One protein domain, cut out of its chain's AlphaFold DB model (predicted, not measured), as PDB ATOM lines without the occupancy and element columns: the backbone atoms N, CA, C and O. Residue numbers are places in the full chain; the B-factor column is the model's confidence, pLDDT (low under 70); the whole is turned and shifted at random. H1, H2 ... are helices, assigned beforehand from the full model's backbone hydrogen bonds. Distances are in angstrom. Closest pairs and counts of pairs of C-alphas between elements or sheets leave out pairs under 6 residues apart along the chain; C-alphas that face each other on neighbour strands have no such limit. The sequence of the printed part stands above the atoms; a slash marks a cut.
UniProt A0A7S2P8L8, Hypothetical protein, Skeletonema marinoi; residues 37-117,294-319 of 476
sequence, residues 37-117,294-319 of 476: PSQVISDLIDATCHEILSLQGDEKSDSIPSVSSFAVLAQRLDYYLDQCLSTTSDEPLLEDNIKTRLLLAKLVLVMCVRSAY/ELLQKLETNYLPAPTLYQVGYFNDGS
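AT A GLANCE: This is residues 37 to 117 and 294 to 319 of the 476 residues of the protein "Hypothetical protein" of Skeletonema marinoi (UniProt A0A7S2P8L8). Two antiparallel pairs of helices pack on each other, one pair crossing the other: H1 and H2 form a long helical hairpin, and H3, with the shorter H4 alongside it, crosses H1 at a steep tilt. The tiny helix H5 packs on H1 on the side away from H2. The printed part has 107 residues with five named helices, H1 to H5 in order along the chain, and no named strand; the class is all helix. The whole is compact, with a radius of gyration of the C-alphas of 14.0 A, and its C-alphas span 45 by 31 by 21 A.

HOW THE PARTS SIT: Start with H1, residues 37 to 54, the hub, which touches the four other named helices. H2, residues 67 to 87, touches it most closely at the C-alphas of Ile 45 and Tyr 80, 6.1 A apart, at a shallow tilt of 20 degrees, opposite ways; the two are a hairpin. H3, residues 96 to 112, touches H1 at Cys 49 and Ala 105, whose C-alphas, the closest, are 5.2 A apart; they run the same way at a steep tilt of 43 degrees. H2 and H3, also a hairpin, only just touch, with 3 pairs of C-alphas within 8 A, the closest those of Phe 70 and Leu 109 at 7.1 A; they run opposite ways at 37 degrees, only just steep. H1, H2 and H3 form an up and down bundle, each helix running against the one before it. Go next to H4, residues 294 to 303: it touches H3 opposite ways at a shallow tilt of 11 degrees, with the C-alphas of Leu 104 and Leu 296 closest at 6.2 A. H5, residues 308 to 311, touches H1 with the C-alphas of Ala 47 and Leu 309 closest at 6.4 A, and H5 and H3 are apart. In H1, H3 and H4 every O i to N i+4 pair is within hydrogen-bond range, in H2 15 of 17 are, and H5 is too short for such a pair.

IN THESE COORDINATES: Find C-alpha 37 at (-23.071, 3.708, -49.234); from there H1 runs 25.4 A to C-alpha 54. H2 begins at C-alpha 67, at (-11.896, 15.441, -22.919), and runs 30.4 A. H3 measures 23.8 A, H4 14.0 A and H5 5.0 A, ending at C-alpha 311 at (-8.584, -4.990, -41.254).

THE WHOLE: Look for the two C-alphas farthest apart at Lys 60 and Ser 89, 47.8 A. Residues 55 to 66 make the long link from H1 to H2. Residues 118 to 293 are not printed, and C-alphas 117 and 294 are 19.6 A apart across the cut. The mean pLDDT of the printed part is 91.6; residues 61 and 319 are under 70.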
ATOM      1  N   PRO A  37     -23.211   2.537 -50.105       93.56
ATOM      2  CA  PRO A  37     -23.071   3.708 -49.234       93.56
ATOM      3  C   PRO A  37     -23.452   3.433 -47.772       93.56
ATOM      4  O   PRO A  37     -22.738   3.853 -46.868       93.56
ATOM      5  N   SER A  38     -24.524   2.670 -47.532       92.75
ATOM      6  CA  SER A  38     -24.944   2.286 -46.178       92.75
ATOM      7  C   SER A  38     -23.914   1.397 -45.479       92.75
ATOM      8  O   SER A  38     -23.671   1.587 -44.290       92.75
ATOM      9  N   GLN A  39     -23.266   0.479 -46.211       94.00
ATOM     10  CA  GLN A  39     -22.172  -0.324 -45.657       94.00
ATOM     11  C   GLN A  39     -21.000   0.569 -45.250       94.00
ATOM     12  O   GLN A  39     -20.493   0.434 -44.146       94.00
ATOM     13  N   VAL A  40     -20.616   1.522 -46.105       95.00
ATOM     14  CA  VAL A  40     -19.526   2.461 -45.802       95.00
ATOM     15  C   VAL A  40     -19.831   3.276 -44.542       95.00
ATOM     16  O   VAL A  40     -18.953   3.436 -43.701       95.00
ATOM     17  N   ILE A  41     -21.065   3.763 -44.372       95.62
ATOM     18  CA  ILE A  41     -21.470   4.493 -43.158       95.62
ATOM     19  C   ILE A  41     -21.392   3.583 -41.924       95.62
ATOM     20  O   ILE A  41     -20.840   3.989 -40.905       95.62
ATOM     21  N   SER A  42     -21.896   2.350 -42.021       95.88
ATOM     22  CA  SER A  42     -21.836   1.366 -40.935       95.88
ATOM     23  C   SER A  42     -20.392   1.057 -40.526       95.88
ATOM     24  O   SER A  42     -20.064   1.081 -39.343       95.88
ATOM     25  N   ASP A  43     -19.513   0.853 -41.506       96.38
ATOM     26  CA  ASP A  43     -18.086   0.603 -41.304       96.38
ATOM     27  C   ASP A  43     -17.371   1.810 -40.655       96.38
ATOM     28  O   ASP A  43     -16.471   1.638 -39.832       96.38
ATOM     29  N   LEU A  44     -17.776   3.043 -40.993       97.31
ATOM     30  CA  LEU A  44     -17.248   4.280 -40.399       97.31
ATOM     31  C   LEU A  44     -17.715   4.496 -38.954       97.31
ATOM     32  O   LEU A  44     -16.924   4.951 -38.120       97.31
ATOM     33  N   ILE A  45     -18.976   4.168 -38.649       97.25
ATOM     34  CA  ILE A  45     -19.501   4.142 -37.275       97.25
ATOM     35  C   ILE A  45     -18.684   3.148 -36.456       97.25
ATOM     36  O   ILE A  45     -18.155   3.504 -35.404       97.25
ATOM     37  N   ASP A  46     -18.527   1.932 -36.977       97.88
ATOM     38  CA  ASP A  46     -17.822   0.842 -36.315       97.88
ATOM     39  C   ASP A  46     -16.361   1.202 -36.001       97.88
ATOM     40  O   ASP A  46     -15.913   1.130 -34.855       97.88
ATOM     41  N   ALA A  47     -15.641   1.708 -37.008       97.31
ATOM     42  CA  ALA A  47     -14.265   2.172 -36.867       97.31
ATOM     43  C   ALA A  47     -14.128   3.344 -35.882       97.31
ATOM     44  O   ALA A  47     -13.150   3.412 -35.138       97.31
ATOM     45  N   THR A  48     -15.102   4.258 -35.844       97.62
ATOM     46  CA  THR A  48     -15.081   5.393 -34.911       97.62
ATOM     47  C   THR A  48     -15.317   4.961 -33.476       97.62
ATOM     48  O   THR A  48     -14.622   5.436 -32.582       97.62
ATOM     49  N   CYS A  49     -16.250   4.039 -33.249       97.81
ATOM     50  CA  CYS A  49     -16.486   3.501 -31.917       97.81
ATOM     51  C   CYS A  49     -15.253   2.740 -31.408       97.81
ATOM     52  O   CYS A  49     -14.863   2.909 -30.255       97.81
ATOM     53  N   HIS A  50     -14.590   1.976 -32.283       97.12
ATOM     54  CA  HIS A  50     -13.329   1.309 -31.954       97.12
ATOM     55  C   HIS A  50     -12.224   2.311 -31.600       97.12
ATOM     56  O   HIS A  50     -11.500   2.097 -30.632       97.12
ATOM     57  N   GLU A  51     -12.114   3.423 -32.333       96.38
ATOM     58  CA  GLU A  51     -11.136   4.476 -32.034       96.38
ATOM     59  C   GLU A  51     -11.402   5.123 -30.667       96.38
ATOM     60  O   GLU A  51     -10.466   5.282 -29.892       96.38
ATOM     61  N   ILE A  52     -12.666   5.409 -30.322       96.69
ATOM     62  CA  ILE A  52     -13.058   5.934 -28.997       96.69
ATOM     63  C   ILE A  52     -12.620   4.985 -27.878       96.69
ATOM     64  O   ILE A  52     -12.079   5.430 -26.868       96.69
ATOM     65  N   LEU A  53     -12.848   3.683 -28.060       96.12
ATOM     66  CA  LEU A  53     -12.480   2.656 -27.085       96.12
ATOM     67  C   LEU A  53     -10.961   2.462 -27.012       96.12
ATOM     68  O   LEU A  53     -10.431   2.195 -25.941       96.12
ATOM     69  N   SER A  54     -10.256   2.646 -28.125       94.94
ATOM     70  CA  SER A  54      -8.805   2.449 -28.218       94.94
ATOM     71  C   SER A  54      -7.988   3.687 -27.847       94.94
ATOM     72  O   SER A  54      -6.758   3.611 -27.830       94.94
ATOM     73  N   LEU A  55      -8.630   4.824 -27.552       94.12
ATOM     74  CA  LEU A  55      -7.930   6.015 -27.078       94.12
ATOM     75  C   LEU A  55      -7.136   5.681 -25.814       94.12
ATOM     76  O   LEU A  55      -7.696   5.229 -24.818       94.12
ATOM     77  N   GLN A  56      -5.832   5.935 -25.854       90.38
ATOM     78  CA  GLN A  56      -4.946   5.801 -24.703       90.38
ATOM     79  C   GLN A  56      -4.761   7.160 -24.025       90.38
ATOM     80  O   GLN A  56      -4.794   8.208 -24.679       90.38
ATOM     81  N   GLY A  57      -4.604   7.140 -22.701       84.62
ATOM     82  CA  GLY A  57      -4.154   8.303 -21.944       84.62
ATOM     83  C   GLY A  57      -2.710   8.677 -22.273       84.62
ATOM     84  O   GLY A  57      -2.019   7.960 -22.999       84.62
ATOM     85  N   ASP A  58      -2.235   9.792 -21.716       79.19
ATOM     86  CA  ASP A  58      -0.809  10.125 -21.775       79.19
ATOM     87  C   ASP A  58       0.015   8.956 -21.207       79.19
ATOM     88  O   ASP A  58      -0.227   8.532 -20.081       79.19
ATOM     89  N   GLU A  59       1.021   8.474 -21.952       73.06
ATOM     90  CA  GLU A  59       1.826   7.261 -21.660       73.06
ATOM     91  C   GLU A  59       2.451   7.206 -20.248       73.06
ATOM     92  O   GLU A  59       3.018   6.193 -19.839       73.06
ATOM     93  N   LYS A  60       2.416   8.315 -19.507       72.12
ATOM     94  CA  LYS A  60       2.997   8.454 -18.170       72.12
ATOM     95  C   LYS A  60       1.994   8.264 -17.034       72.12
ATOM     96  O   LYS A  60       2.421   8.265 -15.880       72.12
ATOM     97  N   SER A  61       0.710   8.094 -17.325       68.94
ATOM     98  CA  SER A  61      -0.314   7.863 -16.311       68.94
ATOM     99  C   SER A  61      -1.383   6.906 -16.822       68.94
ATOM    100  O   SER A  61      -1.810   7.017 -17.965       68.94
ATOM    101  N   ASP A  62      -1.886   6.034 -15.943       70.31
ATOM    102  CA  ASP A  62      -3.122   5.245 -16.130       70.31
ATOM    103  C   ASP A  62      -4.371   6.162 -16.149       70.31
ATOM    104  O   ASP A  62      -5.409   5.902 -15.542       70.31
ATOM    105  N   SER A  63      -4.239   7.332 -16.771       85.00
ATOM    106  CA  SER A  63      -5.222   8.397 -16.818       85.00
ATOM    107  C   SER A  63      -6.147   8.194 -18.000       85.00
ATOM    108  O   SER A  63      -5.698   7.911 -19.109       85.00
ATOM    109  N   ILE A  64      -7.429   8.452 -17.774       89.06
ATOM    110  CA  ILE A  64      -8.433   8.569 -18.827       89.06
ATOM    111  C   ILE A  64      -7.955   9.608 -19.866       89.06
ATOM    112  O   ILE A  64      -7.402  10.643 -19.471       89.06
ATOM    113  N   PRO A  65      -8.135   9.361 -21.180       91.81
ATOM    114  CA  PRO A  65      -7.781  10.323 -22.219       91.81
ATOM    115  C   PRO A  65      -8.424  11.696 -21.989       91.81
ATOM    116  O   PRO A  65      -9.493  11.816 -21.393       91.81
ATOM    117  N   SER A  66      -7.786  12.752 -22.498       90.44
ATOM    118  CA  SER A  66      -8.318  14.109 -22.352       90.44
ATOM    119  C   SER A  66      -9.714  14.251 -22.979       90.44
ATOM    120  O   SER A  66      -9.999  13.672 -24.031       90.44
ATOM    121  N   VAL A  67     -10.559  15.101 -22.391       89.31
ATOM    122  CA  VAL A  67     -11.896  15.441 -22.919       89.31
ATOM    123  C   VAL A  67     -11.824  15.904 -24.379       89.31
ATOM    124  O   VAL A  67     -12.648  15.505 -25.204       89.31
ATOM    125  N   SER A  68     -10.793  16.677 -24.737       88.75
ATOM    126  CA  SER A  68     -10.557  17.122 -26.115       88.75
ATOM    127  C   SER A  68     -10.342  15.973 -27.102       88.75
ATOM    128  O   SER A  68     -10.781  16.077 -28.247       88.75
ATOM    129  N   SER A  69      -9.716  14.873 -26.670       90.62
ATOM    130  CA  SER A  69      -9.512  13.687 -27.512       90.62
ATOM    131  C   SER A  69     -10.847  13.029 -27.864       90.62
ATOM    132  O   SER A  69     -11.077  12.661 -29.015       90.62
ATOM    133  N   PHE A  70     -11.761  12.937 -26.895       93.50
ATOM    134  CA  PHE A  70     -13.093  12.374 -27.113       93.50
ATOM    135  C   PHE A  70     -14.003  13.290 -27.931       93.50
ATOM    136  O   PHE A  70     -14.769  12.794 -28.752       93.50
ATOM    137  N   ALA A  71     -13.920  14.610 -27.744       91.12
ATOM    138  CA  ALA A  71     -14.830  15.569 -28.373       91.12
ATOM    139  C   ALA A  71     -14.845  15.465 -29.909       91.12
ATOM    140  O   ALA A  71     -15.913  15.462 -30.525       91.12
ATOM    141  N   VAL A  72     -13.668  15.322 -30.527       91.69
ATOM    142  CA  VAL A  72     -13.542  15.186 -31.988       91.69
ATOM    143  C   VAL A  72     -14.175  13.879 -32.474       91.69
ATOM    144  O   VAL A  72     -14.908  13.874 -33.464       91.69
ATOM    145  N   LEU A  73     -13.927  12.772 -31.770       95.12
ATOM    146  CA  LEU A  73     -14.470  11.464 -32.139       95.12
ATOM    147  C   LEU A  73     -15.980  11.378 -31.907       95.12
ATOM    148  O   LEU A  73     -16.683  10.816 -32.740       95.12
ATOM    149  N   ALA A  74     -16.486  11.980 -30.829       94.69
ATOM    150  CA  ALA A  74     -17.913  12.077 -30.546       94.69
ATOM    151  C   ALA A  74     -18.639  12.871 -31.640       94.69
ATOM    152  O   ALA A  74     -19.620  12.391 -32.199       94.69
ATOM    153  N   GLN A  75     -18.101  14.032 -32.034       93.44
ATOM    154  CA  GLN A  75     -18.666  14.826 -33.129       93.44
ATOM    155  C   GLN A  75     -18.667  14.053 -34.457       93.44
ATOM    156  O   GLN A  75     -19.621  14.140 -35.234       93.44
ATOM    157  N   ARG A  76     -17.602  13.291 -34.725       95.56
ATOM    158  CA  ARG A  76     -17.503  12.439 -35.915       95.56
ATOM    159  C   ARG A  76     -18.524  11.296 -35.880       95.56
ATOM    160  O   ARG A  76     -19.153  11.023 -36.899       95.56
ATOM    161  N   LEU A  77     -18.708  10.660 -34.724       96.56
ATOM    162  CA  LEU A  77     -19.696   9.602 -34.524       96.56
ATOM    163  C   LEU A  77     -21.122  10.126 -34.727       96.56
ATOM    164  O   LEU A  77     -21.879   9.526 -35.487       96.56
ATOM    165  N   ASP A  78     -21.456  11.270 -34.125       93.75
ATOM    166  CA  ASP A  78     -22.755  11.934 -34.289       93.75
ATOM    167  C   ASP A  78     -23.057  12.217 -35.763       93.75
ATOM    168  O   ASP A  78     -24.155  11.941 -36.243       93.75
ATOM    169  N   TYR A  79     -22.065  12.714 -36.506       95.44
ATOM    170  CA  TYR A  79     -22.203  12.970 -37.937       95.44
ATOM    171  C   TYR A  79     -22.528  11.698 -38.734       95.44
ATOM    172  O   TYR A  79     -23.403  11.720 -39.600       95.44
ATOM    173  N   TYR A  80     -21.860  10.575 -38.452       95.19
ATOM    174  CA  TYR A  80     -22.145   9.318 -39.149       95.19
ATOM    175  C   TYR A  80     -23.487   8.702 -38.747       95.19
ATOM    176  O   TYR A  80     -24.170   8.139 -39.603       95.19
ATOM    177  N   LEU A  81     -23.894   8.836 -37.483       93.19
ATOM    178  CA  LEU A  81     -25.217   8.408 -37.030       93.19
ATOM    179  C   LEU A  81     -26.330   9.209 -37.720       93.19
ATOM    180  O   LEU A  81     -27.290   8.611 -38.201       93.19
ATOM    181  N   ASP A  82     -26.173  10.529 -37.849       93.06
ATOM    182  CA  ASP A  82     -27.122  11.389 -38.571       93.06
ATOM    183  C   ASP A  82     -27.236  10.987 -40.052       93.06
ATOM    184  O   ASP A  82     -28.335  10.811 -40.584       93.06
ATOM    185  N   GLN A  83     -26.102  10.709 -40.707       92.25
ATOM    186  CA  GLN A  83     -26.118  10.175 -42.068       92.25
ATOM    187  C   GLN A  83     -26.823   8.823 -42.159       92.25
ATOM    188  O   GLN A  83     -27.633   8.624 -43.066       92.25
ATOM    189  N   CYS A  84     -26.548   7.907 -41.229       90.06
ATOM    190  CA  CYS A  84     -27.179   6.593 -41.190       90.06
ATOM    191  C   CYS A  84     -28.709   6.731 -41.148       90.06
ATOM    192  O   CYS A  84     -29.390   6.184 -42.015       90.06
ATOM    193  N   LEU A  85     -29.219   7.573 -40.243       87.88
ATOM    194  CA  LEU A  85     -30.646   7.869 -40.090       87.88
ATOM    195  C   LEU A  85     -31.259   8.562 -41.318       87.88
ATOM    196  O   LEU A  85     -32.415   8.319 -41.645       87.88
ATOM    197  N   SER A  86     -30.498   9.402 -42.024       88.50
ATOM    198  CA  SER A  86     -30.987  10.102 -43.224       88.50
ATOM    199  C   SER A  86     -31.131   9.199 -44.457       88.50
ATOM    200  O   SER A  86     -31.924   9.488 -45.355       88.50
ATOM    201  N   THR A  87     -30.354   8.113 -44.525       84.75
ATOM    202  CA  THR A  87     -30.284   7.254 -45.720       84.75
ATOM    203  C   THR A  87     -31.329   6.147 -45.751       84.75
ATOM    204  O   THR A  87     -31.614   5.618 -46.828       84.75
ATOM    205  N   THR A  88     -31.916   5.795 -44.608       75.94
ATOM    206  CA  THR A  88     -32.862   4.686 -44.511       75.94
ATOM    207  C   THR A  88     -34.241   5.194 -44.098       75.94
ATOM    208  O   THR A  88     -34.424   5.778 -43.038       75.94
ATOM    209  N   SER A  89     -35.244   4.958 -44.951       77.75
ATOM    210  CA  SER A  89     -36.653   5.193 -44.586       77.75
ATOM    211  C   SER A  89     -37.142   4.215 -43.508       77.75
ATOM    212  O   SER A  89     -38.176   4.467 -42.893       77.75
ATOM    213  N   ASP A  90     -36.402   3.122 -43.304       77.81
ATOM    214  CA  ASP A  90     -36.615   2.097 -42.286       77.81
ATOM    215  C   ASP A  90     -35.441   2.116 -41.289       77.81
ATOM    216  O   ASP A  90     -34.358   2.612 -41.603       77.81
ATOM    217  N   GLU A  91     -35.639   1.597 -40.077       74.69
ATOM    218  CA  GLU A  91     -34.610   1.562 -39.029       74.69
ATOM    219  C   GLU A  91     -33.317   0.888 -39.541       74.69
ATOM    220  O   GLU A  91     -33.379  -0.228 -40.068       74.69
ATOM    221  N   PRO A  92     -32.143   1.542 -39.437       73.44
ATOM    222  CA  PRO A  92     -30.910   0.998 -39.986       73.44
ATOM    223  C   PRO A  92     -30.546  -0.312 -39.282       73.44
ATOM    224  O   PRO A  92     -30.299  -0.361 -38.074       73.44
ATOM    225  N   LEU A  93     -30.486  -1.396 -40.057       84.44
ATOM    226  CA  LEU A  93     -30.057  -2.710 -39.585       84.44
ATOM    227  C   LEU A  93     -28.534  -2.730 -39.425       84.44
ATOM    228  O   LEU A  93     -27.818  -3.286 -40.253       84.44
ATOM    229  N   LEU A  94     -28.040  -2.105 -38.357       91.25
ATOM    230  CA  LEU A  94     -26.657  -2.287 -37.929       91.25
ATOM    231  C   LEU A  94     -26.450  -3.738 -37.481       91.25
ATOM    232  O   LEU A  94     -27.311  -4.323 -36.810       91.25
ATOM    233  N   GLU A  95     -25.299  -4.302 -37.836       94.81
ATOM    234  CA  GLU A  95     -24.873  -5.611 -37.347       94.81
ATOM    235  C   GLU A  95     -24.735  -5.599 -35.817       94.81
ATOM    236  O   GLU A  95     -24.411  -4.572 -35.213       94.81
ATOM    237  N   ASP A  96     -24.958  -6.744 -35.172       94.50
ATOM    238  CA  ASP A  96     -24.987  -6.835 -33.706       94.50
ATOM    239  C   ASP A  96     -23.646  -6.455 -33.058       94.50
ATOM    240  O   ASP A  96     -23.623  -5.839 -31.988       94.50
ATOM    241  N   ASN A  97     -22.529  -6.731 -33.741       95.50
ATOM    242  CA  ASN A  97     -21.194  -6.301 -33.314       95.50
ATOM    243  C   ASN A  97     -21.079  -4.772 -33.297       95.50
ATOM    244  O   ASN A  97     -20.618  -4.201 -32.312       95.50
ATOM    245  N   ILE A  98     -21.568  -4.112 -34.349       96.12
ATOM    246  CA  ILE A  98     -21.525  -2.653 -34.495       96.12
ATOM    247  C   ILE A  98     -22.429  -1.999 -33.450       96.12
ATOM    248  O   ILE A  98     -22.032  -1.032 -32.807       96.12
ATOM    249  N   LYS A  99     -23.622  -2.555 -33.205       95.56
ATOM    250  CA  LYS A  99     -24.521  -2.093 -32.132       95.56
ATOM    251  C   LYS A  99     -23.880  -2.222 -30.753       95.56
ATOM    252  O   LYS A  99     -23.977  -1.304 -29.942       95.56
ATOM    253  N   THR A 100     -23.228  -3.352 -30.486       96.50
ATOM    254  CA  THR A 100     -22.544  -3.599 -29.211       96.50
ATOM    255  C   THR A 100     -21.383  -2.629 -29.027       96.50
ATOM    256  O   THR A 100     -21.284  -1.990 -27.982       96.50
ATOM    257  N   ARG A 101     -20.562  -2.427 -30.060       97.50
ATOM    258  CA  ARG A 101     -19.459  -1.464 -30.036       97.50
ATOM    259  C   ARG A 101     -19.935  -0.019 -29.891       97.50
ATOM    260  O   ARG A 101     -19.343   0.747 -29.134       97.50
ATOM    261  N   LEU A 102     -21.027   0.349 -30.559       97.31
ATOM    262  CA  LEU A 102     -21.666   1.656 -30.406       97.31
ATOM    263  C   LEU A 102     -22.121   1.887 -28.960       97.31
ATOM    264  O   LEU A 102     -21.917   2.971 -28.418       97.31
ATOM    265  N   LEU A 103     -22.691   0.865 -28.319       96.94
ATOM    266  CA  LEU A 103     -23.078   0.925 -26.912       96.94
ATOM    267  C   LEU A 103     -21.857   1.089 -25.994       96.94
ATOM    268  O   LEU A 103     -21.877   1.955 -25.126       96.94
ATOM    269  N   LEU A 104     -20.778   0.328 -26.218       97.44
ATOM    270  CA  LEU A 104     -19.515   0.488 -25.481       97.44
ATOM    271  C   LEU A 104     -18.968   1.919 -25.606       97.44
ATOM    272  O   LEU A 104     -18.670   2.557 -24.596       97.44
ATOM    273  N   ALA A 105     -18.884   2.450 -26.829       97.56
ATOM    274  CA  ALA A 105     -18.407   3.809 -27.077       97.56
ATOM    275  C   ALA A 105     -19.310   4.865 -26.422       97.56
ATOM    276  O   ALA A 105     -18.803   5.815 -25.831       97.56
ATOM    277  N   LYS A 106     -20.636   4.685 -26.455       96.50
ATOM    278  CA  LYS A 106     -21.585   5.574 -25.771       96.50
ATOM    279  C   LYS A 106     -21.336   5.608 -24.262       96.50
ATOM    280  O   LYS A 106     -21.265   6.692 -23.690       96.50
ATOM    281  N   LEU A 107     -21.152   4.446 -23.635       96.81
ATOM    282  CA  LEU A 107     -20.848   4.350 -22.206       96.81
ATOM    283  C   LEU A 107     -19.530   5.054 -21.860       96.81
ATOM    284  O   LEU A 107     -19.481   5.798 -20.879       96.81
ATOM    285  N   VAL A 108     -18.493   4.892 -22.691       96.25
ATOM    286  CA  VAL A 108     -17.233   5.639 -22.550       96.25
ATOM    287  C   VAL A 108     -17.475   7.137 -22.668       96.25
ATOM    288  O   VAL A 108     -17.004   7.879 -21.818       96.25
ATOM    289  N   LEU A 109     -18.229   7.604 -23.661       95.25
ATOM    290  CA  LEU A 109     -18.478   9.035 -23.835       95.25
ATOM    291  C   LEU A 109     -19.262   9.639 -22.663       95.25
ATOM    292  O   LEU A 109     -18.923  10.722 -22.200       95.25
ATOM    293  N   VAL A 110     -20.276   8.944 -22.141       94.44
ATOM    294  CA  VAL A 110     -21.048   9.428 -20.986       94.44
ATOM    295  C   VAL A 110     -20.177   9.484 -19.730       94.44
ATOM    296  O   VAL A 110     -20.213  10.477 -19.006       94.44
ATOM    297  N   MET A 111     -19.375   8.444 -19.487       94.12
ATOM    298  CA  MET A 111     -18.602   8.322 -18.253       94.12
ATOM    299  C   MET A 111     -17.278   9.079 -18.289       94.12
ATOM    300  O   MET A 111     -16.932   9.728 -17.315       94.12
ATOM    301  N   CYS A 112     -16.516   9.004 -19.376       90.12
ATOM    302  CA  CYS A 112     -15.119   9.453 -19.442       90.12
ATOM    303  C   CYS A 112     -14.956  10.916 -19.872       90.12
ATOM    304  O   CYS A 112     -13.926  11.518 -19.590       90.12
ATOM    305  N   VAL A 113     -15.954  11.501 -20.541       90.69
ATOM    306  CA  VAL A 113     -15.903  12.908 -20.987       90.69
ATOM    307  C   VAL A 113     -16.250  13.866 -19.845       90.69
ATOM    308  O   VAL A 113     -15.838  15.023 -19.859       90.69
ATOM    309  N   ARG A 114     -16.989  13.391 -18.837       93.12
ATOM    310  CA  ARG A 114     -17.346  14.165 -17.646       93.12
ATOM    311  C   ARG A 114     -16.235  14.066 -16.603       93.12
ATOM    312  O   ARG A 114     -15.651  13.001 -16.391       93.12
ATOM    313  N   SER A 115     -15.968  15.163 -15.901       92.31
ATOM    314  CA  SER A 115     -15.173  15.094 -14.674       92.31
ATOM    315  C   SER A 115     -15.955  14.316 -13.613       92.31
ATOM    316  O   SER A 115     -17.180  14.383 -13.555       92.31
ATOM    317  N   ALA A 116     -15.277  13.564 -12.745       93.00
ATOM    318  CA  ALA A 116     -15.975  12.895 -11.647       93.00
ATOM    319  C   ALA A 116     -16.595  13.917 -10.672       93.00
ATOM    320  O   ALA A 116     -17.734  13.773 -10.228       93.00
ATOM    321  N   TYR A 117     -15.853  14.982 -10.372       94.00
ATOM    322  CA  TYR A 117     -16.223  16.000  -9.391       94.00
ATOM    323  C   TYR A 117     -16.092  17.404  -9.976       94.00
ATOM    324  O   TYR A 117     -15.251  17.600 -10.860       94.00
ATOM    325  N   GLU A 294     -11.544   0.684 -18.288       95.38
ATOM    326  CA  GLU A 294     -10.672  -0.482 -18.484       95.38
ATOM    327  C   GLU A 294     -11.466  -1.747 -18.839       95.38
ATOM    328  O   GLU A 294     -11.093  -2.494 -19.748       95.38
ATOM    329  N   LEU A 295     -12.595  -1.983 -18.158       96.44
ATOM    330  CA  LEU A 295     -13.474  -3.101 -18.486       96.44
ATOM    331  C   LEU A 295     -14.033  -2.968 -19.908       96.44
ATOM    332  O   LEU A 295     -13.999  -3.940 -20.656       96.44
ATOM    333  N   LEU A 296     -14.527  -1.794 -20.307       96.81
ATOM    334  CA  LEU A 296     -15.079  -1.579 -21.650       96.81
ATOM    335  C   LEU A 296     -14.010  -1.784 -22.741       96.81
ATOM    336  O   LEU A 296     -14.304  -2.396 -23.767       96.81
ATOM    337  N   GLN A 297     -12.762  -1.367 -22.502       96.00
ATOM    338  CA  GLN A 297     -11.630  -1.641 -23.401       96.00
ATOM    339  C   GLN A 297     -11.302  -3.133 -23.495       96.00
ATOM    340  O   GLN A 297     -11.073  -3.671 -24.583       96.00
ATOM    341  N   LYS A 298     -11.299  -3.821 -22.349       96.56
ATOM    342  CA  LYS A 298     -11.105  -5.270 -22.287       96.56
ATOM    343  C   LYS A 298     -12.208  -5.998 -23.057       96.56
ATOM    344  O   LYS A 298     -11.911  -6.947 -23.780       96.56
ATOM    345  N   LEU A 299     -13.459  -5.549 -22.929       96.44
ATOM    346  CA  LEU A 299     -14.596  -6.129 -23.637       96.44
ATOM    347  C   LEU A 299     -14.458  -5.964 -25.159       96.44
ATOM    348  O   LEU A 299     -14.634  -6.934 -25.895       96.44
ATOM    349  N   GLU A 300     -14.080  -4.769 -25.614       96.69
ATOM    350  CA  GLU A 300     -13.792  -4.487 -27.025       96.69
ATOM    351  C   GLU A 300     -12.695  -5.406 -27.573       96.69
ATOM    352  O   GLU A 300     -12.875  -6.044 -28.606       96.69
ATOM    353  N   THR A 301     -11.580  -5.523 -26.852       95.75
ATOM    354  CA  THR A 301     -10.400  -6.268 -27.316       95.75
ATOM    355  C   THR A 301     -10.628  -7.782 -27.335       95.75
ATOM    356  O   THR A 301     -10.125  -8.475 -28.217       95.75
ATOM    357  N   ASN A 302     -11.366  -8.313 -26.357       96.12
ATOM    358  CA  ASN A 302     -11.482  -9.758 -26.166       96.12
ATOM    359  C   ASN A 302     -12.659 -10.391 -26.912       96.12
ATOM    360  O   ASN A 302     -12.575 -11.570 -27.259       96.12
ATOM    361  N   TYR A 303     -13.755  -9.655 -27.123       95.75
ATOM    362  CA  TYR A 303     -15.009 -10.254 -27.596       95.75
ATOM    363  C   TYR A 303     -15.486  -9.730 -28.949       95.75
ATOM    364  O   TYR A 303     -16.333 -10.378 -29.565       95.75
ATOM    365  N   LEU A 304     -14.961  -8.603 -29.438       96.06
ATOM    366  CA  LEU A 304     -15.396  -8.022 -30.706       96.06
ATOM    367  C   LEU A 304     -14.303  -8.142 -31.783       96.06
ATOM    368  O   LEU A 304     -13.125  -7.908 -31.512       96.06
ATOM    369  N   PRO A 305     -14.657  -8.517 -33.029       96.31
ATOM    370  CA  PRO A 305     -13.688  -8.577 -34.118       96.31
ATOM    371  C   PRO A 305     -13.248  -7.165 -34.515       96.31
ATOM    372  O   PRO A 305     -14.074  -6.254 -34.528       96.31
ATOM    373  N   ALA A 306     -11.983  -6.982 -34.902       96.25
ATOM    374  CA  ALA A 306     -11.490  -5.685 -35.376       96.25
ATOM    375  C   ALA A 306     -12.392  -5.121 -36.498       96.25
ATOM    376  O   ALA A 306     -12.797  -5.898 -37.368       96.25
ATOM    377  N   PRO A 307     -12.701  -3.812 -36.529       97.31
ATOM    378  CA  PRO A 307     -13.555  -3.248 -37.572       97.31
ATOM    379  C   PRO A 307     -12.993  -3.475 -38.979       97.31
ATOM    380  O   PRO A 307     -11.776  -3.431 -39.187       97.31
ATOM    381  N   THR A 308     -13.868  -3.631 -39.974       96.31
ATOM    382  CA  THR A 308     -13.486  -3.884 -41.377       96.31
ATOM    383  C   THR A 308     -12.463  -2.872 -41.901       96.31
ATOM    384  O   THR A 308     -11.488  -3.253 -42.548       96.31
ATOM    385  N   LEU A 309     -12.626  -1.581 -41.579       96.12
ATOM    386  CA  LEU A 309     -11.719  -0.523 -42.045       96.12
ATOM    387  C   LEU A 309     -10.316  -0.602 -41.422       96.12
ATOM    388  O   LEU A 309      -9.350  -0.173 -42.052       96.12
ATOM    389  N   TYR A 310     -10.177  -1.192 -40.234       95.38
ATOM    390  CA  TYR A 310      -8.870  -1.498 -39.648       95.38
ATOM    391  C   TYR A 310      -8.256  -2.738 -40.304       95.38
ATOM    392  O   TYR A 310      -7.075  -2.737 -40.639       95.38
ATOM    393  N   GLN A 311      -9.061  -3.770 -40.587       94.69
ATOM    394  CA  GLN A 311      -8.584  -4.990 -41.254       94.69
ATOM    395  C   GLN A 311      -8.009  -4.719 -42.655       94.69
ATOM    396  O   GLN A 311      -7.040  -5.358 -43.061       94.69
ATOM    397  N   VAL A 312      -8.588  -3.767 -43.397       94.00
ATOM    398  CA  VAL A 312      -8.104  -3.373 -44.735       94.00
ATOM    399  C   VAL A 312      -7.009  -2.297 -44.702       94.00
ATOM    400  O   VAL A 312      -6.550  -1.874 -45.762       94.00
ATOM    401  N   GLY A 313      -6.585  -1.848 -43.514       93.38
ATOM    402  CA  GLY A 313      -5.526  -0.848 -43.340       93.38
ATOM    403  C   GLY A 313      -5.927   0.582 -43.715       93.38
ATOM    404  O   GLY A 313      -5.064   1.386 -44.060       93.38
ATOM    405  N   TYR A 314      -7.224   0.904 -43.693       93.69
ATOM    406  CA  TYR A 314      -7.694   2.277 -43.901       93.69
ATOM    407  C   TYR A 314      -7.457   3.144 -42.654       93.69
ATOM    408  O   TYR A 314      -7.087   4.310 -42.776       93.69
ATOM    409  N   PHE A 315      -7.625   2.561 -41.462       91.00
ATOM    410  CA  PHE A 315      -7.203   3.159 -40.194       91.00
ATOM    411  C   PHE A 315      -5.923   2.488 -39.699       91.00
ATOM    412  O   PHE A 315      -5.796   1.264 -39.750       91.00
ATOM    413  N   ASN A 316      -4.985   3.298 -39.209       85.50
ATOM    414  CA  ASN A 316      -3.779   2.803 -38.560       85.50
ATOM    415  C   ASN A 316      -4.062   2.610 -37.072       85.50
ATOM    416  O   ASN A 316      -4.518   3.528 -36.400       85.50
ATOM    417  N   ASP A 317      -3.709   1.443 -36.555       80.38
ATOM    418  CA  ASP A 317      -3.799   1.075 -35.142       80.38
ATOM    419  C   ASP A 317      -2.717   1.738 -34.265       80.38
ATOM    420  O   ASP A 317      -2.618   1.451 -33.076       80.38
ATOM    421  N   GLY A 318      -1.835   2.558 -34.850       74.69
ATOM    422  CA  GLY A 318      -0.662   3.146 -34.186       74.69
ATOM    423  C   GLY A 318       0.412   2.126 -33.771       74.69
ATOM    424  O   GLY A 318       1.569   2.498 -33.583       74.69
ATOM    425  N   SER A 319       0.055   0.841 -33.679       67.25
ATOM    426  CA  SER A 319       0.903  -0.266 -33.236       67.25
ATOM    427  C   SER A 319       1.701  -0.896 -34.383       67.25
ATOM    428  O   SER A 319       2.820  -1.387 -34.189       67.25
TER     429      SER A 319